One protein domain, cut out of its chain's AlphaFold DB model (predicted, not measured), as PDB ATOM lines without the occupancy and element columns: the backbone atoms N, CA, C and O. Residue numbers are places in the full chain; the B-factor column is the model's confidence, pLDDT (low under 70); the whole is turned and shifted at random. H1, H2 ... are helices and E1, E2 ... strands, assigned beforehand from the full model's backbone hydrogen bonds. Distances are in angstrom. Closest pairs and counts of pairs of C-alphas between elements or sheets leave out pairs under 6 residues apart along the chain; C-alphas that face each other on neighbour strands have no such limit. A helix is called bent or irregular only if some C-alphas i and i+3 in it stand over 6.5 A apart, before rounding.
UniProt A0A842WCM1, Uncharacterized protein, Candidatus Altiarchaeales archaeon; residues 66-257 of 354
ATOM      1  N   ASP A  66      17.294 -32.267 -12.878       76.44
ATOM      2  CA  ASP A  66      18.450 -33.152 -12.934       76.44
ATOM      3  C   ASP A  66      18.092 -34.633 -13.126       76.44
ATOM      4  O   ASP A  66      18.781 -35.323 -13.867       76.44
ATOM      5  N   GLU A  67      16.995 -35.133 -12.556       78.25
ATOM      6  CA  GLU A  67      16.513 -36.502 -12.794       78.25
ATOM      7  C   GLU A  67      15.935 -36.647 -14.207       78.25
ATOM      8  O   GLU A  67      16.166 -37.655 -14.877       78.25
ATOM      9  N   ILE A  68      15.235 -35.620 -14.705       80.75
ATOM     10  CA  ILE A  68      14.789 -35.577 -16.108       80.75
ATOM     11  C   ILE A  68      16.007 -35.541 -17.035       80.75
ATOM     12  O   ILE A  68      16.039 -36.252 -18.041       80.75
ATOM     13  N   HIS A  69      17.022 -34.756 -16.683       82.88
ATOM     14  CA  HIS A  69      18.271 -34.642 -17.425       82.88
ATOM     15  C   HIS A  69      19.037 -35.965 -17.443       82.88
ATOM     16  O   HIS A  69      19.453 -36.416 -18.504       82.88
ATOM     17  N   GLN A  70      19.159 -36.643 -16.301       82.38
ATOM     18  CA  GLN A  70      19.772 -37.971 -16.204       82.38
ATOM     19  C   GLN A  70      19.002 -39.007 -17.025       82.38
ATOM     20  O   GLN A  70      19.603 -39.734 -17.813       82.38
ATOM     21  N   ALA A  71      17.672 -39.044 -16.919       81.69
ATOM     22  CA  ALA A  71      16.845 -39.950 -17.713       81.69
ATOM     23  C   ALA A  71      16.950 -39.665 -19.220       81.69
ATOM     24  O   ALA A  71      16.911 -40.589 -20.036       81.69
ATOM     25  N   THR A  72      17.092 -38.389 -19.590       81.75
ATOM     26  CA  THR A  72      17.348 -37.974 -20.969       81.75
ATOM     27  C   THR A  72      18.707 -38.499 -21.408       81.75
ATOM     28  O   THR A  72      18.740 -39.256 -22.368       81.75
ATOM     29  N   LYS A  73      19.784 -38.224 -20.661       84.19
ATOM     30  CA  LYS A  73      21.145 -38.710 -20.943       84.19
ATOM     31  C   LYS A  73      21.223 -40.222 -21.121       84.19
ATOM     32  O   LYS A  73      21.727 -40.670 -22.139       84.19
ATOM     33  N   ILE A  74      20.651 -40.997 -20.199       81.38
ATOM     34  CA  ILE A  74      20.620 -42.467 -20.292       81.38
ATOM     35  C   ILE A  74      19.935 -42.911 -21.592       81.38
ATOM     36  O   ILE A  74      20.363 -43.854 -22.257       81.38
ATOM     37  N   ARG A  75      18.858 -42.221 -21.992       80.62
ATOM     38  CA  ARG A  75      18.187 -42.490 -23.267       80.62
ATOM     39  C   ARG A  75      19.072 -42.120 -24.457       80.62
ATOM     40  O   ARG A  75      19.090 -42.875 -25.423       80.62
ATOM     41  N   GLU A  76      19.761 -40.982 -24.412       81.88
ATOM     42  CA  GLU A  76      20.693 -40.575 -25.470       81.88
ATOM     43  C   GLU A  76      21.814 -41.603 -25.631       81.88
ATOM     44  O   GLU A  76      22.064 -42.062 -26.739       81.88
ATOM     45  N   GLU A  77      22.421 -42.034 -24.525       80.25
ATOM     46  CA  GLU A  77      23.469 -43.057 -24.497       80.25
ATOM     47  C   GLU A  77      22.983 -44.372 -25.108       80.25
ATOM     48  O   GLU A  77      23.669 -44.943 -25.955       80.25
ATOM     49  N   LYS A  78      21.755 -44.796 -24.776       79.62
ATOM     50  CA  LYS A  78      21.142 -46.004 -25.341       79.62
ATOM     51  C   LYS A  78      21.030 -45.967 -26.872       79.62
ATOM     52  O   LYS A  78      21.101 -47.015 -27.508       79.62
ATOM     53  N   TYR A  79      20.813 -44.797 -27.473       81.31
ATOM     54  CA  TYR A  79      20.609 -44.672 -28.922       81.31
ATOM     55  C   TYR A  79      21.816 -44.124 -29.690       81.31
ATOM     56  O   TYR A  79      21.828 -44.212 -30.920       81.31
ATOM     57  N   LYS A  80      22.856 -43.648 -28.995       82.38
ATOM     58  CA  LYS A  80      24.050 -43.029 -29.587       82.38
ATOM     59  C   LYS A  80      24.688 -43.897 -30.677       82.38
ATOM     60  O   LYS A  80      25.057 -43.402 -31.735       82.38
ATOM     61  N   ARG A  81      24.771 -45.209 -30.461       76.38
ATOM     62  CA  ARG A  81      25.394 -46.152 -31.409       76.38
ATOM     63  C   ARG A  81      24.571 -46.331 -32.681       76.38
ATOM     64  O   ARG A  81      25.108 -46.249 -33.785       76.38
ATOM     65  N   LYS A  82      23.248 -46.441 -32.529       81.38
ATOM     66  CA  LYS A  82      22.297 -46.414 -33.647       81.38
ATOM     67  C   LYS A  82      22.435 -45.118 -34.457       81.38
ATOM     68  O   LYS A  82      22.468 -45.167 -35.685       81.38
ATOM     69  N   GLU A  83      22.543 -43.969 -33.786       82.81
ATOM     70  CA  GLU A  83      22.741 -42.667 -34.442       82.81
ATOM     71  C   GLU A  83      24.020 -42.629 -35.278       82.81
ATOM     72  O   GLU A  83      23.967 -42.200 -36.431       82.81
ATOM     73  N   ILE A  84      25.145 -43.104 -34.732       79.62
ATOM     74  CA  ILE A  84      26.442 -43.122 -35.425       79.62
ATOM     75  C   ILE A  84      26.353 -43.940 -36.718       79.62
ATOM     76  O   ILE A  84      26.751 -43.452 -37.778       79.62
ATOM     77  N   ILE A  85      25.780 -45.147 -36.658       78.56
ATOM     78  CA  ILE A  85      25.628 -46.024 -37.831       78.56
ATOM     79  C   ILE A  85      24.779 -45.354 -38.898       78.56
ATOM     80  O   ILE A  85      25.217 -45.221 -40.038       78.56
ATOM     81  N   ILE A  86      23.578 -44.896 -38.540       79.69
ATOM     82  CA  ILE A  86      22.644 -44.306 -39.504       79.69
ATOM     83  C   ILE A  86      23.243 -43.045 -40.126       79.69
ATOM     84  O   ILE A  86      23.191 -42.873 -41.342       79.69
ATOM     85  N   THR A  87      23.883 -42.199 -39.317       79.25
ATOM     86  CA  THR A  87      24.569 -40.995 -39.801       79.25
ATOM     87  C   THR A  87      25.680 -41.351 -40.786       79.25
ATOM     88  O   THR A  87      25.853 -40.675 -41.803       79.25
ATOM     89  N   ARG A  88      26.421 -42.438 -40.537       78.31
ATOM     90  CA  ARG A  88      27.459 -42.904 -41.458       78.31
ATOM     91  C   ARG A  88      26.868 -43.471 -42.748       78.31
ATOM     92  O   ARG A  88      27.324 -43.080 -43.816       78.31
ATOM     93  N   LEU A  89      25.818 -44.289 -42.670       78.69
ATOM     94  CA  LEU A  89      25.092 -44.787 -43.847       78.69
ATOM     95  C   LEU A  89      24.577 -43.629 -44.721       78.69
ATOM     96  O   LEU A  89      24.682 -43.674 -45.946       78.69
ATOM     97  N   MET A  90      24.077 -42.557 -44.104       77.12
ATOM     98  CA  MET A  90      23.689 -41.340 -44.821       77.12
ATOM     99  C   MET A  90      24.889 -40.649 -45.483       77.12
ATOM    100  O   MET A  90      24.818 -40.292 -46.656       77.12
ATOM    101  N   LYS A  91      26.004 -40.484 -44.757       76.88
ATOM    102  CA  LYS A  91      27.221 -39.823 -45.262       76.88
ATOM    103  C   LYS A  91      27.829 -40.543 -46.467       76.88
ATOM    104  O   LYS A  91      28.269 -39.890 -47.406       76.88
ATOM    105  N   GLU A  92      27.833 -41.872 -46.448       76.12
ATOM    106  CA  GLU A  92      28.329 -42.709 -47.553       76.12
ATOM    107  C   GLU A  92      27.310 -42.810 -48.715       76.12
ATOM    108  O   GLU A  92      27.559 -43.449 -49.740       76.12
ATOM    109  N   GLY A  93      26.145 -42.163 -48.581       73.31
ATOM    110  CA  GLY A  93      25.099 -42.126 -49.600       73.31
ATOM    111  C   GLY A  93      24.370 -43.458 -49.788       73.31
ATOM    112  O   GLY A  93      23.828 -43.693 -50.868       73.31
ATOM    113  N   LEU A  94      24.382 -44.324 -48.769       78.94
ATOM    114  CA  LEU A  94      23.617 -45.579 -48.724       78.94
ATOM    115  C   LEU A  94      22.149 -45.341 -48.386       78.94
ATOM    116  O   LEU A  94      21.282 -46.073 -48.846       78.94
ATOM    117  N   ILE A  95      21.885 -44.304 -47.592       75.12
ATOM    118  CA  ILE A  95      20.545 -43.778 -47.353       75.12
ATOM    119  C   ILE A  95      20.522 -42.385 -47.959       75.12
ATOM    120  O   ILE A  95      21.226 -41.485 -47.497       75.12
ATOM    121  N   ARG A  96      19.717 -42.193 -49.003       70.69
ATOM    122  CA  ARG A  96      19.568 -40.868 -49.605       70.69
ATOM    123  C   ARG A  96      18.719 -40.000 -48.689       70.69
ATOM    124  O   ARG A  96      17.737 -40.449 -48.103       70.69
ATOM    125  N   GLU A  97      19.031 -38.714 -48.630       64.88
ATOM    126  CA  GLU A  97      18.256 -37.754 -47.838       64.88
ATOM    127  C   GLU A  97      16.781 -37.685 -48.282       64.88
ATOM    128  O   GLU A  97      15.874 -37.548 -47.461       64.88
ATOM    129  N   TYR A  98      16.512 -37.893 -49.577       64.94
ATOM    130  CA  TYR A  98      15.146 -38.022 -50.094       64.94
ATOM    131  C   TYR A  98      14.374 -39.198 -49.470       64.94
ATOM    132  O   TYR A  98      13.160 -39.111 -49.295       64.94
ATOM    133  N   ASP A  99      15.053 -40.285 -49.108       67.88
ATOM    134  CA  ASP A  99      14.429 -41.472 -48.528       67.88
ATOM    135  C   ASP A  99      14.105 -41.295 -47.041       67.88
ATOM    136  O   ASP A  99      13.092 -41.817 -46.570       67.88
ATOM    137  N   LEU A 100      14.847 -40.439 -46.328       65.56
ATOM    138  CA  LEU A 100      14.472 -40.015 -44.975       65.56
ATOM    139  C   LEU A 100      13.100 -39.350 -44.945       65.56
ATOM    140  O   LEU A 100      12.351 -39.544 -43.992       65.56
ATOM    141  N   LYS A 101      12.714 -38.645 -46.015       64.25
ATOM    142  CA  LYS A 101      11.370 -38.070 -46.137       64.25
ATOM    143  C   LYS A 101      10.281 -39.134 -45.976       64.25
ATOM    144  O   LYS A 101       9.269 -38.858 -45.340       64.25
ATOM    145  N   LYS A 102      10.473 -40.340 -46.524       67.06
ATOM    146  CA  LYS A 102       9.513 -41.451 -46.393       67.06
ATOM    147  C   LYS A 102       9.466 -41.980 -44.960       67.06
ATOM    148  O   LYS A 102       8.394 -42.300 -44.455       67.06
ATOM    149  N   ILE A 103      10.605 -42.007 -44.268       64.44
ATOM    150  CA  ILE A 103      10.633 -42.370 -42.848       64.44
ATOM    151  C   ILE A 103       9.940 -41.309 -42.004       64.44
ATOM    152  O   ILE A 103       9.136 -41.650 -41.142       64.44
ATOM    153  N   PHE A 104      10.190 -40.031 -42.269       63.22
ATOM    154  CA  PHE A 104       9.522 -38.937 -41.573       63.22
ATOM    155  C   PHE A 104       8.010 -38.963 -41.823       63.22
ATOM    156  O   PHE A 104       7.228 -38.703 -40.915       63.22
ATOM    157  N   GLN A 105       7.574 -39.405 -43.008       64.31
ATOM    158  CA  GLN A 105       6.162 -39.696 -43.263       64.31
ATOM    159  C   GLN A 105       5.609 -40.838 -42.382       64.31
ATOM    160  O   GLN A 105       4.431 -40.849 -42.056       64.31
ATOM    161  N   SER A 106       6.426 -41.789 -41.929       63.88
ATOM    162  CA  SER A 106       5.970 -42.802 -40.961       63.88
ATOM    163  C   SER A 106       5.773 -42.243 -39.543       63.88
ATOM    164  O   SER A 106       5.163 -42.898 -38.698       63.88
ATOM    165  N   LEU A 107       6.267 -41.028 -39.279       64.94
ATOM    166  CA  LEU A 107       6.137 -40.336 -37.999       64.94
ATOM    167  C   LEU A 107       4.964 -39.339 -37.970       64.94
ATOM    168  O   LEU A 107       4.681 -38.769 -36.926       64.94
ATOM    169  N   LYS A 108       4.213 -39.204 -39.075       59.53
ATOM    170  CA  LYS A 108       3.103 -38.255 -39.306       59.53
ATOM    171  C   LYS A 108       2.108 -38.052 -38.161       59.53
ATOM    172  O   LYS A 108       1.586 -36.960 -38.004       59.53
ATOM    173  N   ASN A 109       1.862 -39.070 -37.345       64.56
ATOM    174  CA  ASN A 109       0.886 -39.008 -36.252       64.56
ATOM    175  C   ASN A 109       1.510 -38.737 -34.879       64.56
ATOM    176  O   ASN A 109       0.830 -38.808 -33.854       64.56
ATOM    177  N   ARG A 110       2.818 -38.491 -34.825       74.62
ATOM    178  CA  ARG A 110       3.505 -38.178 -33.583       74.62
ATOM    179  C   ARG A 110       3.384 -36.684 -33.309       74.62
ATOM    180  O   ARG A 110       3.479 -35.827 -34.183       74.62
ATOM    181  N   GLU A 111       3.073 -36.396 -32.053       81.31
ATOM    182  CA  GLU A 111       2.871 -35.038 -31.580       81.31
ATOM    183  C   GLU A 111       4.200 -34.464 -31.096       81.31
ATOM    184  O   GLU A 111       4.884 -35.075 -30.262       81.31
ATOM    185  N   VAL A 112       4.520 -33.261 -31.564       87.06
ATOM    186  CA  VAL A 112       5.708 -32.511 -31.154       87.06
ATOM    187  C   VAL A 112       5.310 -31.232 -30.436       87.06
ATOM    188  O   VAL A 112       4.316 -30.581 -30.767       87.06
ATOM    189  N   PHE A 113       6.108 -30.868 -29.437       90.88
ATOM    190  CA  PHE A 113       6.075 -29.534 -28.859       90.88
ATOM    191  C   PHE A 113       7.161 -28.685 -29.493       90.88
ATOM    192  O   PHE A 113       8.304 -29.124 -29.624       90.88
ATOM    193  N   LEU A 114       6.780 -27.466 -29.849       89.88
ATOM    194  CA  LEU A 114       7.637 -26.454 -30.436       89.88
ATOM    195  C   LEU A 114       7.653 -25.251 -29.501       89.88
ATOM    196  O   LEU A 114       6.600 -24.785 -29.065       89.88
ATOM    197  N   ILE A 115       8.851 -24.772 -29.185       91.50
ATOM    198  CA  ILE A 115       9.055 -23.595 -28.348       91.50
ATOM    199  C   ILE A 115       9.979 -22.638 -29.081       91.50
ATOM    200  O   ILE A 115      11.141 -22.956 -29.332       91.50
ATOM    201  N   HIS A 116       9.459 -21.463 -29.421       89.38
ATOM    202  CA  HIS A 116      10.272 -20.363 -29.916       89.38
ATOM    203  C   HIS A 116      10.539 -19.387 -28.775       89.38
ATOM    204  O   HIS A 116       9.592 -18.833 -28.220       89.38
ATOM    205  N   THR A 117      11.807 -19.145 -28.441       87.50
ATOM    206  CA  THR A 117      12.179 -18.202 -27.373       87.50
ATOM    207  C   THR A 117      12.595 -16.839 -27.933       87.50
ATOM    208  O   THR A 117      13.181 -16.734 -29.015       87.50
ATOM    209  N   TYR A 118      12.260 -15.777 -27.205       82.19
ATOM    210  CA  TYR A 118      12.500 -14.374 -27.530       82.19
ATOM    211  C   TYR A 118      12.951 -13.616 -26.273       82.19
ATOM    212  O   TYR A 118      12.498 -13.881 -25.160       82.19
ATOM    213  N   GLY A 119      13.815 -12.615 -26.451       66.44
ATOM    214  CA  GLY A 119      14.086 -11.622 -25.405       66.44
ATOM    215  C   GLY A 119      14.901 -12.103 -24.196       66.44
ATOM    216  O   GLY A 119      15.034 -11.348 -23.238       66.44
ATOM    217  N   GLU A 120      15.489 -13.301 -24.228       67.94
ATOM    218  CA  GLU A 120      16.356 -13.808 -23.156       67.94
ATOM    219  C   GLU A 120      17.784 -13.269 -23.279       67.94
ATOM    220  O   GLU A 120      18.643 -13.842 -23.959       67.94
ATOM    221  N   GLY A 121      18.046 -12.142 -22.622       65.12
ATOM    222  CA  GLY A 121      19.368 -11.526 -22.575       65.12
ATOM    223  C   GLY A 121      19.919 -11.450 -21.158       65.12
ATOM    224  O   GLY A 121      19.613 -10.506 -20.436       65.12
ATOM    225  N   VAL A 122      20.783 -12.394 -20.780       70.88
ATOM    226  CA  VAL A 122      21.750 -12.200 -19.681       70.88
ATOM    227  C   VAL A 122      23.042 -11.619 -20.280       70.88
ATOM    228  O   VAL A 122      23.446 -12.104 -21.339       70.88
ATOM    229  N   PRO A 123      23.682 -10.598 -19.682       70.75
ATOM    230  CA  PRO A 123      24.989 -10.095 -20.108       70.75
ATOM    231  C   PRO A 123      26.056 -11.191 -20.100       70.75
ATOM    232  O   PRO A 123      26.078 -12.019 -19.195       70.75
ATOM    233  N   GLU A 124      26.955 -11.187 -21.082       70.81
ATOM    234  CA  GLU A 124      27.954 -12.248 -21.295       70.81
ATOM    235  C   GLU A 124      28.839 -12.514 -20.067       70.81
ATOM    236  O   GLU A 124      28.971 -13.649 -19.619       70.81
ATOM    237  N   ASN A 125      29.299 -11.454 -19.415       70.38
ATOM    238  CA  ASN A 125      30.070 -11.517 -18.174       70.38
ATOM    239  C   ASN A 125      29.312 -12.142 -16.977       70.38
ATOM    240  O   ASN A 125      29.934 -12.770 -16.116       70.38
ATOM    241  N   LEU A 126      27.977 -12.035 -16.920       71.44
ATOM    242  CA  LEU A 126      27.157 -12.777 -15.951       71.44
ATOM    243  C   LEU A 126      26.985 -14.247 -16.355       71.44
ATOM    244  O   LEU A 126      26.962 -15.108 -15.477       71.44
ATOM    245  N   ARG A 127      26.915 -14.546 -17.660       69.75
ATOM    246  CA  ARG A 127      26.813 -15.926 -18.172       69.75
ATOM    247  C   ARG A 127      28.042 -16.760 -17.815       69.75
ATOM    248  O   ARG A 127      27.899 -17.895 -17.368       69.75
ATOM    249  N   GLU A 128      29.234 -16.196 -17.990       64.81
ATOM    250  CA  GLU A 128      30.507 -16.854 -17.656       64.81
ATOM    251  C   GLU A 128      30.658 -17.062 -16.143       64.81
ATOM    252  O   GLU A 128      31.106 -18.109 -15.677       64.81
ATOM    253  N   SER A 129      30.212 -16.072 -15.368       62.72
ATOM    254  CA  SER A 129      30.271 -16.063 -13.907       62.72
ATOM    255  C   SER A 129      29.314 -17.073 -13.253       62.72
ATOM    256  O   SER A 129      29.639 -17.655 -12.216       62.72
ATOM    257  N   TYR A 130      28.147 -17.310 -13.858       65.12
ATOM    258  CA  TYR A 130      27.132 -18.257 -13.387       65.12
ATOM    259  C   TYR A 130      27.260 -19.626 -14.088       65.12
ATOM    260  O   TYR A 130      26.320 -20.122 -14.702       65.12
ATOM    261  N   LYS A 131      28.458 -20.234 -14.027       57.12
ATOM    262  CA  LYS A 131      28.759 -21.634 -14.421       57.12
ATOM    263  C   LYS A 131      28.068 -22.143 -15.714       57.12
ATOM    264  O   LYS A 131      27.735 -23.323 -15.805       57.12
ATOM    265  N   GLY A 132      27.882 -21.292 -16.728       51.97
ATOM    266  CA  GLY A 132      27.453 -21.700 -18.071       51.97
ATOM    267  C   GLY A 132      25.943 -21.732 -18.363       51.97
ATOM    268  O   GLY A 132      25.570 -22.082 -19.484       51.97
ATOM    269  N   GLU A 133      25.058 -21.333 -17.443       57.88
ATOM    270  CA  GLU A 133      23.616 -21.222 -17.745       57.88
ATOM    271  C   GLU A 133      23.318 -19.858 -18.389       57.88
ATOM    272  O   GLU A 133      22.942 -18.881 -17.745       57.88
ATOM    273  N   SER A 134      23.573 -19.771 -19.694       61.06
ATOM    274  CA  SER A 134      23.616 -18.506 -20.441       61.06
ATOM    275  C   SER A 134      22.254 -17.825 -20.632       61.06
ATOM    276  O   SER A 134      22.183 -16.598 -20.751       61.06
ATOM    277  N   GLN A 135      21.175 -18.609 -20.670       79.00
ATOM    278  CA  GLN A 135      19.799 -18.168 -20.916       79.00
ATOM    279  C   GLN A 135      18.838 -19.089 -20.132       79.00
ATOM    280  O   GLN A 135      18.874 -20.303 -20.365       79.00
ATOM    281  N   PRO A 136      18.021 -18.571 -19.188       81.75
ATOM    282  CA  PRO A 136      17.260 -19.405 -18.250       81.75
ATOM    283  C   PRO A 136      16.341 -20.436 -18.903       81.75
ATOM    284  O   PRO A 136      16.460 -21.628 -18.617       81.75
ATOM    285  N   LEU A 137      15.466 -20.015 -19.821       87.25
ATOM    286  CA  LEU A 137      14.533 -20.939 -20.463       87.25
ATOM    287  C   LEU A 137      15.284 -21.900 -21.378       87.25
ATOM    288  O   LEU A 137      15.047 -23.096 -21.307       87.25
ATOM    289  N   ILE A 138      16.228 -21.417 -22.189       87.25
ATOM    290  CA  ILE A 138      17.020 -22.285 -23.079       87.25
ATOM    291  C   ILE A 138      17.768 -23.370 -22.295       87.25
ATOM    292  O   ILE A 138      17.804 -24.529 -22.721       87.25
ATOM    293  N   THR A 139      18.314 -23.025 -21.131       84.25
ATOM    294  CA  THR A 139      18.943 -23.989 -20.221       84.25
ATOM    295  C   THR A 139      17.936 -25.043 -19.761       84.25
ATOM    296  O   THR A 139      18.210 -26.238 -19.874       84.25
ATOM    297  N   ILE A 140      16.756 -24.626 -19.292       88.81
ATOM    298  CA  ILE A 140      15.694 -25.539 -18.838       88.81
ATOM    299  C   ILE A 140      15.235 -26.452 -19.977       88.81
ATOM    300  O   ILE A 140      15.165 -27.667 -19.799       88.81
ATOM    301  N   LEU A 141      14.980 -25.883 -21.158       91.31
ATOM    302  CA  LEU A 141      14.570 -26.608 -22.359       91.31
ATOM    303  C   LEU A 141      15.584 -27.695 -22.716       91.31
ATOM    304  O   LEU A 141      15.206 -28.849 -22.909       91.31
ATOM    305  N   THR A 142      16.870 -27.348 -22.733       88.38
ATOM    306  CA  THR A 142      17.940 -28.300 -23.051       88.38
ATOM    307  C   THR A 142      18.001 -29.428 -22.015       88.38
ATOM    308  O   THR A 142      18.081 -30.595 -22.388       88.38
ATOM    309  N   LYS A 143      17.884 -29.109 -20.716       86.50
ATOM    310  CA  LYS A 143      17.909 -30.109 -19.632       86.50
ATOM    311  C   LYS A 143      16.726 -31.080 -19.668       86.50
ATOM    312  O   LYS A 143      16.888 -32.247 -19.328       86.50
ATOM    313  N   ILE A 144      15.542 -30.630 -20.088       88.75
ATOM    314  CA  ILE A 144      14.367 -31.513 -20.218       88.75
ATOM    315  C   ILE A 144      14.293 -32.235 -21.578       88.75
ATOM    316  O   ILE A 144      13.317 -32.938 -21.844       88.75
ATOM    317  N   GLY A 145      15.321 -32.078 -22.423       88.62
ATOM    318  CA  GLY A 145      15.508 -32.831 -23.664       88.62
ATOM    319  C   GLY A 145      14.998 -32.153 -24.936       88.62
ATOM    320  O   GLY A 145      14.878 -32.821 -25.965       88.62
ATOM    321  N   PHE A 146      14.681 -30.855 -24.901       91.88
ATOM    322  CA  PHE A 146      14.431 -30.115 -26.135       91.88
ATOM    323  C   PHE A 146      15.731 -29.917 -26.908       91.88
ATOM    324  O   PHE A 146      16.769 -29.569 -26.345       91.88
ATOM    325  N   VAL A 147      15.645 -30.055 -28.226       89.19
ATOM    326  CA  VAL A 147      16.766 -29.838 -29.139       89.19
ATOM    327  C   VAL A 147      16.522 -28.603 -29.991       89.19
ATOM    328  O   VAL A 147      15.401 -28.346 -30.435       89.19
ATOM    329  N   ARG A 148      17.575 -27.816 -30.218       87.75
ATOM    330  CA  ARG A 148      17.504 -26.632 -31.076       87.75
ATOM    331  C   ARG A 148      17.460 -27.059 -32.538       87.75
ATOM    332  O   ARG A 148      18.336 -27.792 -32.984       87.75
ATOM    333  N   VAL A 149      16.502 -26.546 -33.299       80.94
ATOM    334  CA  VAL A 149      16.331 -26.887 -34.718       80.94
ATOM    335  C   VAL A 149      17.474 -26.365 -35.574       80.94
ATOM    336  O   VAL A 149      18.070 -27.114 -36.342       80.94
ATOM    337  N   PHE A 150      17.768 -25.071 -35.455       79.19
ATOM    338  CA  PHE A 150      18.730 -24.360 -36.293       79.19
ATOM    339  C   PHE A 150      19.765 -23.663 -35.417       79.19
ATOM    340  O   PHE A 150      19.405 -23.127 -34.375       79.19
ATOM    341  N   GLY A 151      21.025 -23.579 -35.848       73.56
ATOM    342  CA  GLY A 151      22.071 -22.921 -35.048       73.56
ATOM    343  C   GLY A 151      21.748 -21.459 -34.693       73.56
ATOM    344  O   GLY A 151      21.956 -21.041 -33.555       73.56
ATOM    345  N   GLN A 152      21.170 -20.727 -35.652       71.50
ATOM    346  CA  GLN A 152      20.905 -19.282 -35.583       71.50
ATOM    347  C   GLN A 152      19.485 -18.913 -35.113       71.50
ATOM    348  O   GLN A 152      19.181 -17.733 -34.966       71.50
ATOM    349  N   HIS A 153      18.599 -19.891 -34.890       75.56
ATOM    350  CA  HIS A 153      17.229 -19.625 -34.445       75.56
ATOM    351  C   HIS A 153      16.972 -20.230 -33.069       75.56
ATOM    352  O   HIS A 153      17.378 -21.353 -32.775       75.56
ATOM    353  N   ASN A 154      16.192 -19.521 -32.261       83.75
ATOM    354  CA  ASN A 154      15.757 -19.974 -30.945       83.75
ATOM    355  C   ASN A 154      14.490 -20.838 -31.019       83.75
ATOM    356  O   ASN A 154      13.573 -20.676 -30.218       83.75
ATOM    357  N   LEU A 155      14.432 -21.738 -32.002       86.75
ATOM    358  CA  LEU A 155      13.358 -22.714 -32.140       86.75
ATOM    359  C   LEU A 155      13.826 -24.051 -31.571       86.75
ATOM    360  O   LEU A 155      14.829 -24.610 -32.021       86.75
ATOM    361  N   PHE A 156      13.082 -24.553 -30.598       90.44
ATOM    362  CA  PHE A 156      13.356 -25.778 -29.866       90.44
ATOM    363  C   PHE A 156      12.212 -26.758 -30.032       90.44
ATOM    364  O   PHE A 156      11.049 -26.352 -30.071       90.44
ATOM    365  N   ILE A 157      12.538 -28.046 -30.101       89.38
ATOM    366  CA  ILE A 157      11.533 -29.088 -30.283       89.38
ATOM    367  C   ILE A 157      11.741 -30.254 -29.335       89.38
ATOM    368  O   ILE A 157      12.874 -30.571 -28.969       89.38
ATOM    369  N   ILE A 158      10.654 -30.952 -29.025       90.19
ATOM    370  CA  ILE A 158      10.713 -32.292 -28.452       90.19
ATOM    371  C   ILE A 158       9.492 -33.109 -28.872       90.19
ATOM    372  O   ILE A 158       8.370 -32.601 -28.952       90.19
ATOM    373  N   PHE A 159       9.686 -34.408 -29.079       87.19
ATOM    374  CA  PHE A 159       8.578 -35.346 -29.215       87.19
ATOM    375  C   PHE A 159       7.820 -35.445 -27.891       87.19
ATOM    376  O   PHE A 159       8.414 -35.700 -26.841       87.19
ATOM    377  N   ARG A 160       6.489 -35.328 -27.919       88.62
ATOM    378  CA  ARG A 160       5.646 -35.379 -26.712       88.62
ATOM    379  C   ARG A 160       5.915 -36.621 -25.869       88.62
ATOM    380  O   ARG A 160       5.942 -36.550 -24.645       88.62
ATOM    381  N   LYS A 161       6.120 -37.776 -26.505       86.12
ATOM    382  CA  LYS A 161       6.399 -39.030 -25.790       86.12
ATOM    383  C   LYS A 161       7.744 -39.020 -25.054       86.12
ATOM    384  O   LYS A 161       7.893 -39.765 -24.086       86.12
ATOM    385  N   ASN A 162       8.681 -38.171 -25.470       86.75
ATOM    386  CA  ASN A 162       9.998 -38.078 -24.856       86.75
ATOM    387  C   ASN A 162       9.979 -37.275 -23.559       86.75
ATOM    388  O   ASN A 162      10.837 -37.518 -22.711       86.75
ATOM    389  N   LEU A 163       8.966 -36.425 -23.368       87.00
ATOM    390  CA  LEU A 163       8.720 -35.752 -22.100       87.00
ATOM    391  C   LEU A 163       8.170 -36.713 -21.032       87.00
ATOM    392  O   LEU A 163       7.404 -37.642 -21.352       87.00
ATOM    393  N   PRO A 164       8.475 -36.453 -19.746       85.12
ATOM    394  CA  PRO A 164       7.786 -37.073 -18.619       85.12
ATOM    395  C   PRO A 164       6.270 -36.941 -18.760       85.12
ATOM    396  O   PRO A 164       5.781 -35.903 -19.199       85.12
ATOM    397  N   ARG A 165       5.508 -37.968 -18.352       84.31
ATOM    398  CA  ARG A 165       4.034 -37.998 -18.492       84.31
ATOM    399  C   ARG A 165       3.351 -36.741 -17.935       84.31
ATOM    400  O   ARG A 165       2.357 -36.295 -18.500       84.31
ATOM    401  N   SER A 166       3.899 -36.165 -16.868       82.75
ATOM    402  CA  SER A 166       3.428 -34.924 -16.247       82.75
ATOM    403  C   SER A 166       3.548 -33.695 -17.153       82.75
ATOM    404  O   SER A 166       2.683 -32.834 -17.079       82.75
ATOM    405  N   LEU A 167       4.549 -33.636 -18.035       88.00
ATOM    406  CA  LEU A 167       4.825 -32.507 -18.934       88.00
ATOM    407  C   LEU A 167       4.247 -32.705 -20.344       88.00
ATOM    408  O   LEU A 167       4.473 -31.897 -21.237       88.00
ATOM    409  N   ARG A 168       3.490 -33.783 -20.583       88.94
ATOM    410  CA  ARG A 168       2.934 -34.090 -21.911       88.94
ATOM    411  C   ARG A 168       1.692 -33.276 -22.274       88.94
ATOM    412  O   ARG A 168       1.084 -33.572 -23.299       88.94
ATOM    413  N   SER A 169       1.250 -32.320 -21.465       89.00
ATOM    414  CA  SER A 169       0.208 -31.373 -21.872       89.00
ATOM    415  C   SER A 169       0.810 -29.985 -22.019       89.00
ATOM    416  O   SER A 169       1.688 -29.615 -21.246       89.00
ATOM    417  N   LEU A 170       0.316 -29.230 -23.003       89.00
ATOM    418  CA  LEU A 170       0.780 -27.872 -23.283       89.00
ATOM    419  C   LEU A 170       0.712 -27.001 -22.020       89.00
ATOM    420  O   LEU A 170       1.714 -26.427 -21.622       89.00
ATOM    421  N   GLN A 171      -0.438 -27.027 -21.338       88.62
ATOM    422  CA  GLN A 171      -0.669 -26.289 -20.098       88.62
ATOM    423  C   GLN A 171       0.325 -26.666 -18.991       88.62
ATOM    424  O   GLN A 171       0.915 -25.791 -18.372       88.62
ATOM    425  N   ARG A 172       0.547 -27.963 -18.732       88.06
ATOM    426  CA  ARG A 172       1.459 -28.382 -17.652       88.06
ATOM    427  C   ARG A 172       2.911 -28.077 -17.980       88.06
ATOM    428  O   ARG A 172       3.689 -27.797 -17.075       88.06
ATOM    429  N   LEU A 173       3.279 -28.166 -19.256       90.25
ATOM    430  CA  LEU A 173       4.599 -27.779 -19.723       90.25
ATOM    431  C   LEU A 173       4.806 -26.271 -19.546       90.25
ATOM    432  O   LEU A 173       5.818 -25.879 -18.988       90.25
ATOM    433  N   GLU A 174       3.838 -25.441 -19.929       90.88
ATOM    434  CA  GLU A 174       3.884 -23.990 -19.719       90.88
ATOM    435  C   GLU A 174       3.965 -23.623 -18.227       90.88
ATOM    436  O   GLU A 174       4.870 -22.899 -17.820       90.88
ATOM    437  N   GLU A 175       3.098 -24.193 -17.384       89.69
ATOM    438  CA  GLU A 175       3.128 -23.992 -15.927       89.69
ATOM    439  C   GLU A 175       4.473 -24.402 -15.308       89.69
ATOM    440  O   GLU A 175       4.977 -23.738 -14.400       89.69
ATOM    441  N   PHE A 176       5.062 -25.500 -15.791       90.50
ATOM    442  CA  PHE A 176       6.386 -25.950 -15.376       90.50
ATOM    443  C   PHE A 176       7.475 -24.961 -15.804       90.50
ATOM    444  O   PHE A 176       8.277 -24.549 -14.968       90.50
ATOM    445  N   LEU A 177       7.491 -24.552 -17.076       90.06
ATOM    446  CA  LEU A 177       8.491 -23.622 -17.601       90.06
ATOM    447  C   LEU A 177       8.433 -22.277 -16.877       90.06
ATOM    448  O   LEU A 177       9.481 -21.772 -16.496       90.06
ATOM    449  N   LEU A 178       7.238 -21.735 -16.619       87.69
ATOM    450  CA  LEU A 178       7.072 -20.491 -15.859       87.69
ATOM    451  C   LEU A 178       7.716 -20.585 -14.470       87.69
ATOM    452  O   LEU A 178       8.536 -19.737 -14.118       87.69
ATOM    453  N   LYS A 179       7.408 -21.645 -13.714       87.88
ATOM    454  CA  LYS A 179       7.946 -21.849 -12.359       87.88
ATOM    455  C   LYS A 179       9.457 -22.054 -12.348       87.88
ATOM    456  O   LYS A 179      10.142 -21.553 -11.463       87.88
ATOM    457  N   GLU A 180       9.992 -22.819 -13.294       86.62
ATOM    458  CA  GLU A 180      11.431 -23.092 -13.339       86.62
ATOM    459  C   GLU A 180      12.229 -21.879 -13.826       86.62
ATOM    460  O   GLU A 180      13.291 -21.587 -13.279       86.62
ATOM    461  N   VAL A 181      11.702 -21.122 -14.794       86.69
ATOM    462  CA  VAL A 181      12.313 -19.867 -15.252       86.69
ATOM    463  C   VAL A 181      12.386 -18.857 -14.109       86.69
ATOM    464  O   VAL A 181      13.435 -18.246 -13.919       86.69
ATOM    465  N   GLU A 182      11.319 -18.718 -13.318       84.25
ATOM    466  CA  GLU A 182      11.292 -17.845 -12.138       84.25
ATOM    467  C   GLU A 182      12.390 -18.213 -11.129       84.25
ATOM    468  O   GLU A 182      13.180 -17.351 -10.746       84.25
ATOM    469  N   LYS A 183      12.526 -19.502 -10.788       84.88
ATOM    470  CA  LYS A 183      13.587 -19.988  -9.886       84.88
ATOM    471  C   LYS A 183      14.989 -19.693 -10.410       84.88
ATOM    472  O   LYS A 183      15.878 -19.335  -9.639       84.88
ATOM    473  N   VAL A 184      15.229 -19.901 -11.707       82.06
ATOM    474  CA  VAL A 184      16.546 -19.631 -12.305       82.06
ATOM    475  C   VAL A 184      16.839 -18.134 -12.274       82.06
ATOM    476  O   VAL A 184      17.946 -17.739 -11.910       82.06
ATOM    477  N   TRP A 185      15.858 -17.290 -12.589       82.25
ATOM    478  CA  TRP A 185      16.057 -15.851 -12.501       82.25
ATOM    479  C   TRP A 185      16.265 -15.360 -11.069       82.25
ATOM    480  O   TRP A 185      17.127 -14.511 -10.854       82.25
ATOM    481  N   GLU A 186      15.555 -15.911 -10.085       83.25
ATOM    482  CA  GLU A 186      15.771 -15.599  -8.669       83.25
ATOM    483  C   GLU A 186      17.219 -15.901  -8.257       83.25
ATOM    484  O   GLU A 186      17.882 -15.066  -7.641       83.25
ATOM    485  N   LYS A 187      17.762 -17.050  -8.682       82.75
ATOM    486  CA  LYS A 187      19.174 -17.401  -8.460       82.75
ATOM    487  C   LYS A 187      20.129 -16.400  -9.108       82.75
ATOM    488  O   LYS A 187      21.084 -15.976  -8.460       82.75
ATOM    489  N   ILE A 188      19.870 -15.996 -10.354       81.12
ATOM    490  CA  ILE A 188      20.675 -14.980 -11.051       81.12
ATOM    491  C   ILE A 188      20.607 -13.637 -10.309       81.12
ATOM    492  O   ILE A 188      21.638 -12.988 -10.123       81.12
ATOM    493  N   GLY A 189      19.423 -13.225  -9.853       80.88
ATOM    494  CA  GLY A 189      19.222 -11.997  -9.082       80.88
ATOM    495  C   GLY A 189      19.956 -12.021  -7.740       80.88
ATOM    496  O   GLY A 189      20.629 -11.052  -7.390       80.88
ATOM    497  N   ASN A 190      19.898 -13.142  -7.013       84.12
ATOM    498  CA  ASN A 190      20.628 -13.352  -5.758       84.12
ATOM    499  C   ASN A 190      22.140 -13.281  -5.975       84.12
ATOM    500  O   ASN A 190      22.808 -12.470  -5.340       84.12
ATOM    501  N   TYR A 191      22.654 -14.032  -6.951       83.50
ATOM    502  CA  TYR A 191      24.068 -14.009  -7.319       83.50
ATOM    503  C   TYR A 191      24.548 -12.596  -7.677       83.50
ATOM    504  O   TYR A 191      25.605 -12.148  -7.240       83.50
ATOM    505  N   THR A 192      23.747 -11.871  -8.461       80.88
ATOM    506  CA  THR A 192      24.073 -10.506  -8.883       80.88
ATOM    507  C   THR A 192      24.110  -9.550  -7.689       80.88
ATOM    508  O   THR A 192      25.019  -8.730  -7.605       80.88
ATOM    509  N   ARG A 193      23.165  -9.675  -6.745       81.44
ATOM    510  CA  ARG A 193      23.129  -8.882  -5.504       81.44
ATOM    511  C   ARG A 193      24.338  -9.134  -4.608       81.44
ATOM    512  O   ARG A 193      24.884  -8.178  -4.069       81.44
ATOM    513  N   GLU A 194      24.732 -10.394  -4.458       84.38
ATOM    514  CA  GLU A 194      25.876 -10.791  -3.632       84.38
ATOM    515  C   GLU A 194      27.203 -10.308  -4.225       84.38
ATOM    516  O   GLU A 194      28.043  -9.765  -3.512       84.38
ATOM    517  N   LYS A 195      27.390 -10.490  -5.536       81.69
ATOM    518  CA  LYS A 195      28.660 -10.191  -6.208       81.69
ATOM    519  C   LYS A 195      28.844  -8.710  -6.544       81.69
ATOM    520  O   LYS A 195      29.979  -8.246  -6.598       81.69
ATOM    521  N   TYR A 196      27.754  -7.982  -6.788       78.12
ATOM    522  CA  TYR A 196      27.781  -6.586  -7.235       78.12
ATOM    523  C   TYR A 196      26.901  -5.707  -6.326       78.12
ATOM    524  O   TYR A 196      25.781  -5.343  -6.710       78.12
ATOM    525  N   PRO A 197      27.376  -5.358  -5.113       71.19
ATOM    526  CA  PRO A 197      26.676  -4.418  -4.244       71.19
ATOM    527  C   PRO A 197      26.501  -3.060  -4.948       71.19
ATOM    528  O   PRO A 197      27.318  -2.650  -5.771       71.19
ATOM    529  N   GLY A 198      25.386  -2.381  -4.657       64.06
ATOM    530  CA  GLY A 198      24.795  -1.313  -5.480       64.06
ATOM    531  C   GLY A 198      25.630  -0.053  -5.754       64.06
ATOM    532  O   GLY A 198      25.128   0.840  -6.430       64.06
ATOM    533  N   THR A 199      26.868   0.042  -5.273       57.56
ATOM    534  CA  THR A 199      27.767   1.178  -5.523       57.56
ATOM    535  C   THR A 199      28.611   1.032  -6.790       57.56
ATOM    536  O   THR A 199      28.957   2.052  -7.382       57.56
ATOM    537  N   ASP A 200      28.876  -0.191  -7.272       57.56
ATOM    538  CA  ASP A 200      30.002  -0.391  -8.203       57.56
ATOM    539  C   ASP A 200      29.601  -0.724  -9.652       57.56
ATOM    540  O   ASP A 200      30.421  -0.574 -10.555       57.56
ATOM    541  N   TYR A 201      28.357  -1.144  -9.932       67.56
ATOM    542  CA  TYR A 201      27.981  -1.631 -11.274       67.56
ATOM    543  C   TYR A 201      26.522  -1.336 -11.687       67.56
ATOM    544  O   TYR A 201      25.635  -2.188 -11.599       67.56
ATOM    545  N   LYS A 202      26.281  -0.147 -12.267       72.50
ATOM    546  CA  LYS A 202      24.969   0.263 -12.831       72.50
ATOM    547  C   LYS A 202      24.431  -0.680 -13.910       72.50
ATOM    548  O   LYS A 202      23.222  -0.840 -14.044       72.50
ATOM    549  N   ILE A 203      25.318  -1.322 -14.674       72.81
ATOM    550  CA  ILE A 203      24.928  -2.234 -15.761       72.81
ATOM    551  C   ILE A 203      24.025  -3.350 -15.224       72.81
ATOM    552  O   ILE A 203      23.080  -3.726 -15.906       72.81
ATOM    553  N   TYR A 204      24.245  -3.826 -13.994       75.44
ATOM    554  CA  TYR A 204      23.489  -4.941 -13.422       75.44
ATOM    555  C   TYR A 204      22.257  -4.549 -12.609       75.44
ATOM    556  O   TYR A 204      21.526  -5.425 -12.144       75.44
ATOM    557  N   GLU A 205      21.990  -3.252 -12.463       76.19
ATOM    558  CA  GLU A 205      20.957  -2.746 -11.565       76.19
ATOM    559  C   GLU A 205      19.568  -3.298 -11.893       76.19
ATOM    560  O   GLU A 205      18.883  -3.783 -10.998       76.19
ATOM    561  N   LYS A 206      19.197  -3.364 -13.175       78.25
ATOM    562  CA  LYS A 206      17.900  -3.923 -13.578       78.25
ATOM    563  C   LYS A 206      17.730  -5.401 -13.200       78.25
ATOM    564  O   LYS A 206      16.620  -5.854 -12.968       78.25
ATOM    565  N   TRP A 207      18.803  -6.191 -13.130       76.38
ATOM    566  CA  TRP A 207      18.717  -7.591 -12.685       76.38
ATOM    567  C   TRP A 207      18.737  -7.704 -11.157       76.38
ATOM    568  O   TRP A 207      18.089  -8.588 -10.607       76.38
ATOM    569  N   ARG A 208      19.402  -6.767 -10.471       74.62
ATOM    570  CA  ARG A 208      19.379  -6.605  -9.009       74.62
ATOM    571  C   ARG A 208      17.976  -6.281  -8.478       74.62
ATOM    572  O   ARG A 208      17.621  -6.728  -7.390       74.62
ATOM    573  N   THR A 209      17.209  -5.486  -9.226       75.19
ATOM    574  CA  THR A 209      15.848  -5.023  -8.884       75.19
ATOM    575  C   THR A 209      14.734  -5.886  -9.478       75.19
ATOM    576  O   THR A 209      13.563  -5.541  -9.369       75.19
ATOM    577  N   ASN A 210      15.077  -7.011 -10.106       72.12
ATOM    578  CA  ASN A 210      14.165  -7.896 -10.834       72.12
ATOM    579  C   ASN A 210      13.500  -7.323 -12.107       72.12
ATOM    580  O   ASN A 210      12.726  -8.012 -12.765       72.12
ATOM    581  N   GLU A 211      13.849  -6.116 -12.547       73.12
ATOM    582  CA  GLU A 211      13.363  -5.514 -13.803       73.12
ATOM    583  C   GLU A 211      13.904  -6.200 -15.079       73.12
ATOM    584  O   GLU A 211      13.335  -6.088 -16.168       73.12
ATOM    585  N   GLY A 212      15.023  -6.916 -14.961       69.88
ATOM    586  CA  GLY A 212      15.687  -7.653 -16.039       69.88
ATOM    587  C   GLY A 212      15.073  -9.021 -16.356       69.88
ATOM    588  O   GLY A 212      15.552  -9.689 -17.272       69.88
ATOM    589  N   PHE A 213      14.034  -9.438 -15.626       73.25
ATOM    590  CA  PHE A 213      13.399 -10.756 -15.714       73.25
ATOM    591  C   PHE A 213      12.441 -10.785 -16.912       73.25
ATOM    592  O   PHE A 213      11.220 -10.784 -16.773       73.25
ATOM    593  N   LYS A 214      13.000 -10.746 -18.124       72.62
ATOM    594  CA  LYS A 214      12.230 -10.802 -19.371       72.62
ATOM    595  C   LYS A 214      12.521 -12.115 -20.078       72.62
ATOM    596  O   LYS A 214      13.646 -12.384 -20.490       72.62
ATOM    597  N   CYS A 215      11.487 -12.932 -20.212       77.81
ATOM    598  CA  CYS A 215      11.477 -14.119 -21.047       77.81
ATOM    599  C   CYS A 215      10.136 -14.127 -21.771       77.81
ATOM    600  O   CYS A 215       9.080 -14.042 -21.144       77.81
ATOM    601  N   SER A 216      10.177 -14.161 -23.094       83.38
ATOM    602  CA  SER A 216       8.980 -14.288 -23.911       83.38
ATOM    603  C   SER A 216       9.166 -15.500 -24.793       83.38
ATOM    604  O   SER A 216      10.192 -15.648 -25.445       83.38
ATOM    605  N   TYR A 217       8.189 -16.388 -24.818       89.62
ATOM    606  CA  TYR A 217       8.251 -17.559 -25.671       89.62
ATOM    607  C   TYR A 217       6.870 -17.885 -26.205       89.62
ATOM    608  O   TYR A 217       5.853 -17.554 -25.598       89.62
ATOM    609  N   LEU A 218       6.853 -18.528 -27.363       89.25
ATOM    610  CA  LEU A 218       5.660 -19.121 -27.934       89.25
ATOM    611  C   LEU A 218       5.806 -20.631 -27.824       89.25
ATOM    612  O   LEU A 218       6.751 -21.192 -28.381       89.25
ATOM    613  N   ILE A 219       4.871 -21.273 -27.131       90.94
ATOM    614  CA  ILE A 219       4.755 -22.725 -27.100       90.94
ATOM    615  C   ILE A 219       3.542 -23.154 -27.914       90.94
ATOM    616  O   ILE A 219       2.440 -22.638 -27.743       90.94
ATOM    617  N   PHE A 220       3.735 -24.118 -28.802       87.19
ATOM    618  CA  PHE A 220       2.637 -24.697 -29.554       87.19
ATOM    619  C   PHE A 220       2.862 -26.181 -29.788       87.19
ATOM    620  O   PHE A 220       3.978 -26.705 -29.766       87.19
ATOM    621  N   LYS A 221       1.743 -26.870 -29.973       86.06
ATOM    622  CA  LYS A 221       1.704 -28.271 -30.349       86.06
ATOM    623  C   LYS A 221       1.523 -28.326 -31.859       86.06
ATOM    624  O   LYS A 221       0.565 -27.751 -32.366       86.06
ATOM    625  N   ALA A 222       2.419 -29.020 -32.542       76.88
ATOM    626  CA  ALA A 222       2.293 -29.275 -33.968       76.88
ATOM    627  C   ALA A 222       2.245 -30.776 -34.236       76.88
ATOM    628  O   ALA A 222       2.683 -31.599 -33.421       76.88
ATOM    629  N   VAL A 223       1.689 -31.113 -35.392       68.88
ATOM    630  CA  VAL A 223       1.846 -32.433 -35.990       68.88
ATOM    631  C   VAL A 223       3.143 -32.394 -36.798       68.88
ATOM    632  O   VAL A 223       3.443 -31.391 -37.442       68.88
ATOM    633  N   GLU A 224       3.953 -33.452 -36.740       63.78
ATOM    634  CA  GLU A 224       5.301 -33.457 -37.341       63.78
ATOM    635  C   GLU A 224       5.336 -33.111 -38.834       63.78
ATOM    636  O   GLU A 224       6.327 -32.563 -39.322       63.78
ATOM    637  N   GLU A 225       4.239 -33.370 -39.549       59.47
ATOM    638  CA  GLU A 225       4.055 -33.003 -40.955       59.47
ATOM    639  C   GLU A 225       4.356 -31.536 -41.250       59.47
ATOM    640  O   GLU A 225       5.035 -31.245 -42.238       59.47
ATOM    641  N   ASP A 226       3.929 -30.635 -40.365       56.28
ATOM    642  CA  ASP A 226       4.058 -29.188 -40.553       56.28
ATOM    643  C   ASP A 226       5.520 -28.732 -40.488       56.28
ATOM    644  O   ASP A 226       5.908 -27.715 -41.064       56.28
ATOM    645  N   PHE A 227       6.365 -29.519 -39.821       55.97
ATOM    646  CA  PHE A 227       7.780 -29.233 -39.649       55.97
ATOM    647  C   PHE A 227       8.640 -29.819 -40.784       55.97
ATOM    648  O   PHE A 227       9.622 -29.212 -41.222       55.97
ATOM    649  N   ILE A 228       8.256 -30.990 -41.308       53.59
ATOM    650  CA  ILE A 228       9.007 -31.721 -42.344       53.59
ATOM    651  C   ILE A 228       8.987 -30.985 -43.693       53.59
ATOM    652  O   ILE A 228       9.920 -31.117 -44.486       53.59
ATOM    653  N   VAL A 229       7.977 -30.157 -43.973       48.41
ATOM    654  CA  VAL A 229       7.921 -29.373 -45.225       48.41
ATOM    655  C   VAL A 229       9.138 -28.438 -45.370       48.41
ATOM    656  O   VAL A 229       9.599 -28.214 -46.491       48.41
ATOM    657  N   GLY A 230       9.745 -27.997 -44.259       47.66
ATOM    658  CA  GLY A 230      10.971 -27.187 -44.240       47.66
ATOM    659  C   GLY A 230      12.287 -27.954 -44.450       47.66
ATOM    660  O   GLY A 230      13.314 -27.317 -44.697       47.66
ATOM    661  N   TYR A 231      12.283 -29.295 -44.400       49.78
ATOM    662  CA  TYR A 231      13.491 -30.118 -44.597       49.78
ATOM    663  C   TYR A 231      14.078 -30.003 -46.004       49.78
ATOM    664  O   TYR A 231      15.280 -30.140 -46.189       49.78
ATOM    665  N   LYS A 232      13.236 -29.735 -47.008       43.97
ATOM    666  CA  LYS A 232      13.599 -29.806 -48.431       43.97
ATOM    667  C   LYS A 232      14.654 -28.794 -48.897       43.97
ATOM    668  O   LYS A 232      15.088 -28.894 -50.038       43.97
ATOM    669  N   THR A 233      15.015 -27.803 -48.082       42.91
ATOM    670  CA  THR A 233      15.699 -26.600 -48.587       42.91
ATOM    671  C   THR A 233      16.891 -26.101 -47.775       42.91
ATOM    672  O   THR A 233      17.440 -25.068 -48.155       42.91
ATOM    673  N   ARG A 234      17.314 -26.728 -46.664       46.62
ATOM    674  CA  ARG A 234      18.302 -26.066 -45.789       46.62
ATOM    675  C   ARG A 234      19.411 -26.945 -45.205       46.62
ATOM    676  O   ARG A 234      19.166 -27.793 -44.359       46.62
ATOM    677  N   TYR A 235      20.646 -26.525 -45.476       52.84
ATOM    678  CA  TYR A 235      21.891 -26.848 -44.758       52.84
ATOM    679  C   TYR A 235      21.941 -26.342 -43.294       52.84
ATOM    680  O   TYR A 235      23.020 -26.181 -42.733       52.84
ATOM    681  N   SER A 236      20.805 -26.001 -42.672       61.12
ATOM    682  CA  SER A 236      20.773 -25.201 -41.436       61.12
ATOM    683  C   SER A 236      20.396 -25.971 -40.171       61.12
ATOM    684  O   SER A 236      20.394 -25.366 -39.093       61.12
ATOM    685  N   PHE A 237      20.026 -27.252 -40.272       73.56
ATOM    686  CA  PHE A 237      19.669 -28.049 -39.100       73.56
ATOM    687  C   PHE A 237      20.881 -28.364 -38.232       73.56
ATOM    688  O   PHE A 237      21.976 -28.616 -38.732       73.56
ATOM    689  N   THR A 238      20.677 -28.368 -36.917       78.19
ATOM    690  CA  THR A 238      21.727 -28.801 -35.997       78.19
ATOM    691  C   THR A 238      21.885 -30.328 -36.050       78.19
ATOM    692  O   THR A 238      20.891 -31.046 -36.209       78.19
ATOM    693  N   PRO A 239      23.105 -30.862 -35.852       78.62
ATOM    694  CA  PRO A 239      23.308 -32.301 -35.697       78.62
ATOM    695  C   PRO A 239      22.474 -32.899 -34.555       78.62
ATOM    696  O   PRO A 239      21.937 -33.991 -34.699       78.62
ATOM    697  N   GLN A 240      22.294 -32.166 -33.444       80.19
ATOM    698  CA  GLN A 240      21.465 -32.638 -32.327       80.19
ATOM    699  C   GLN A 240      20.013 -32.856 -32.749       80.19
ATOM    700  O   GLN A 240      19.383 -33.830 -32.339       80.19
ATOM    701  N   PHE A 241      19.479 -31.958 -33.577       81.69
ATOM    702  CA  PHE A 241      18.128 -32.087 -34.089       81.69
ATOM    703  C   PHE A 241      17.993 -33.303 -35.015       81.69
ATOM    704  O   PHE A 241      17.105 -34.125 -34.799       81.69
ATOM    705  N   VAL A 242      18.914 -33.478 -35.970       78.25
ATOM    706  CA  VAL A 242      18.933 -34.652 -36.863       78.25
ATOM    707  C   VAL A 242      18.989 -35.954 -36.060       78.25
ATOM    708  O   VAL A 242      18.169 -36.846 -36.277       78.25
ATOM    709  N   ASN A 243      19.881 -36.033 -35.073       80.12
ATOM    710  CA  ASN A 243      20.011 -37.198 -34.201       80.12
ATOM    711  C   ASN A 243      18.736 -37.464 -33.392       80.12
ATOM    712  O   ASN A 243      18.305 -38.611 -33.288       80.12
ATOM    713  N   SER A 244      18.089 -36.416 -32.870       81.12
ATOM    714  CA  SER A 244      16.814 -36.537 -32.152       81.12
ATOM    715  C   SER A 244      15.734 -37.175 -33.019       81.12
ATOM    716  O   SER A 244      15.005 -38.041 -32.546       81.12
ATOM    717  N   ILE A 245      15.677 -36.831 -34.309       78.44
ATOM    718  CA  ILE A 245      14.776 -37.501 -35.247       78.44
ATOM    719  C   ILE A 245      15.214 -38.951 -35.502       78.44
ATOM    720  O   ILE A 245      14.380 -39.851 -35.459       78.44
ATOM    721  N   ILE A 246      16.506 -39.214 -35.728       78.56
ATOM    722  CA  ILE A 246      17.026 -40.572 -35.979       78.56
ATOM    723  C   ILE A 246      16.698 -41.533 -34.827       78.56
ATOM    724  O   ILE A 246      16.327 -42.688 -35.059       78.56
ATOM    725  N   ARG A 247      16.763 -41.065 -33.574       80.88
ATOM    726  CA  ARG A 247      16.371 -41.849 -32.388       80.88
ATOM    727  C   ARG A 247      14.956 -42.389 -32.491       80.88
ATOM    728  O   ARG A 247      14.698 -43.506 -32.040       80.88
ATOM    729  N   GLU A 248      14.070 -41.624 -33.111       80.12
ATOM    730  CA  GLU A 248      12.654 -41.935 -33.220       80.12
ATOM    731  C   GLU A 248      12.300 -42.943 -34.302       80.12
ATOM    732  O   GLU A 248      11.179 -43.473 -34.301       80.12
ATOM    733  N   ILE A 249      13.258 -43.220 -35.180       77.31
ATOM    734  CA  ILE A 249      13.139 -44.163 -36.278       77.31
ATOM    735  C   ILE A 249      13.429 -45.575 -35.758       77.31
ATOM    736  O   ILE A 249      14.450 -45.838 -35.112       77.31
ATOM    737  N   GLU A 250      12.506 -46.486 -36.052       77.94
ATOM    738  CA  GLU A 250      12.701 -47.929 -35.895       77.94
ATOM    739  C   GLU A 250      13.686 -48.417 -36.962       77.94
ATOM    740  O   GLU A 250      13.529 -48.087 -38.139       77.94
ATOM    741  N   ILE A 251      14.687 -49.202 -36.556       75.38
ATOM    742  CA  ILE A 251      15.760 -49.698 -37.438       75.38
ATOM    743  C   ILE A 251      15.171 -50.439 -38.648       75.38
ATOM    744  O   ILE A 251      15.573 -50.200 -39.785       75.38
ATOM    745  N   GLU A 252      14.130 -51.241 -38.430       75.12
ATOM    746  CA  GLU A 252      13.418 -51.986 -39.474       75.12
ATOM    747  C   GLU A 252      12.880 -51.098 -40.607       75.12
ATOM    748  O   GLU A 252      12.838 -51.521 -41.761       75.12
ATOM    749  N   LYS A 253      12.515 -49.842 -40.316       78.12
ATOM    750  CA  LYS A 253      12.005 -48.895 -41.324       78.12
ATOM    751  C   LYS A 253      13.098 -48.327 -42.225       78.12
ATOM    752  O   LYS A 253      12.787 -47.748 -43.263       78.12
ATOM    753  N   ILE A 254      14.360 -48.481 -41.839       76.38
ATOM    754  CA  ILE A 254      15.523 -48.014 -42.602       76.38
ATOM    755  C   ILE A 254      15.934 -49.055 -43.641       76.38
ATOM    756  O   ILE A 254      16.340 -48.696 -44.743       76.38
ATOM    757  N   LYS A 255      15.773 -50.343 -43.322       73.50
ATOM    758  CA  LYS A 255      16.168 -51.473 -44.172       73.50
ATOM    759  C   LYS A 255      15.698 -51.365 -45.636       73.50
ATOM    760  O   LYS A 255      16.537 -51.538 -46.517       73.50
ATOM    761  N   PRO A 256      14.431 -51.019 -45.949       74.50
ATOM    762  CA  PRO A 256      13.969 -50.906 -47.336       74.50
ATOM    763  C   PRO A 256      14.605 -49.763 -48.141       74.50
ATOM    764  O   PRO A 256      14.401 -49.689 -49.349       74.50
ATOM    765  N   LEU A 257      15.314 -48.841 -47.485       73.38
ATOM    766  CA  LEU A 257      15.887 -47.649 -48.117       73.38
ATOM    767  C   LEU A 257      17.319 -47.858 -48.593       73.38
ATOM    768  O   LEU A 257      17.841 -47.023 -49.324       73.38
TER     769      LEU A 257
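What this domain is: This is residues 66 to 257 of the 354 residues of an uncharacterized protein of Candidatus Altiarchaeales archaeon (UniProt A0A842WCM1). A small three-stranded sheet lies in the middle of a long body, with the short helix H4 over it and the long helix H5 running from the sheet's side out to one end, where H6 folds back on it. At the other end H1b, H2, H7 and H8 form a loose helical cluster, and the bent helix H1 reaches from there back to H4. The 192 printed residues hold, in order, H1 H2 E1 H3 H4 E2 H5 H6 E3 H7 H8, mostly helix, with the antiparallel sheet ordered E2, E1, E3. The whole is only just compact, close to loose, with a radius of gyration of the C-alphas of 19.4 A and spans of 68 by 34 by 31 A.

Where its parts are: The strands are E1, residues 111 to 118, 23.2 A; E2, 155 to 159, 13.8 A; and E3, 216 to 223, 22.9 A. H4 is residues 136 to 143, and H5, 170 to 195, is 37.2 A long, from C-alpha 170 at (0.780, -27.872, -23.283) to C-alpha 195 at (28.660, -10.191, -6.208). H1, residues 66 to 91, was assigned as one helix by its hydrogen bonds but is bent, with C-alphas 78 and 81 7.4 A apart: its arms are H1b, residues 81 to 91, and H1a, residues 66 to 78, which begins with C-alpha 66 at (18.450, -33.152, -12.934). H2 is 97 to 105, H3 124 to 129, H6 202 to 208, H7 224 to 233 and H8 239 to 248. H6 is irregular, with C-alphas 203 and 206 7.6 A apart, and H7 only just, with C-alphas 229 and 232 6.53 A apart.

How they stand to each other: E1 is antiparallel to E3 at 160 degrees, with N 114 and O 220 at 2.9 A, and to E2 at 158 degrees, with N 115 and O 156 at 2.8 A. E2, H5, H6 and E3 form a split strand-helix-strand unit, two strands running the same way with E1 between them, its crossover right-handed. H4 is on the sheet at a height of 9.6 A, while H5, H7 and H8 only graze it. H5 touches H4 with residues 177 to 185 alone, closest at the C-alphas of Val 181 and Leu 137, 5.8 A, and H6 with residues 188 to 193 alone, closest at Gly 189 and Arg 208, 5.4 A. H3 touches no helix but is near H5. H1a touches H4, closest at the C-alphas of His 69 and Lys 143, 5.1 A; H1b touches H8 at Glu 83 and Asn 243, 6.1 A. H2 and H7 only just touch, with 3 pairs of C-alphas within 8 A, closest Phe 104 and Ile 228, 7.3 A. Every O i to N i+4 pair is within hydrogen-bond range in H1a, H1b, H3, H4 and H5, against 3 of 5 in H2, 5 of 6 in H8, 1 of 3 in H6 and 1 of 6 in H7; of O i to N i+3 pairs, H6 has 3 of 4 and H7 4 of 7.

The domain as a whole: The C-alphas farthest apart are those of Thr 199 and Pro 256, 68.2 A. The printed part has no cut, and the link from H4 to E2, 11 residues, is long. The mean pLDDT of the printed part is 76.9; 43 residues are under 70, among them 97 to 109 and 223 to 236.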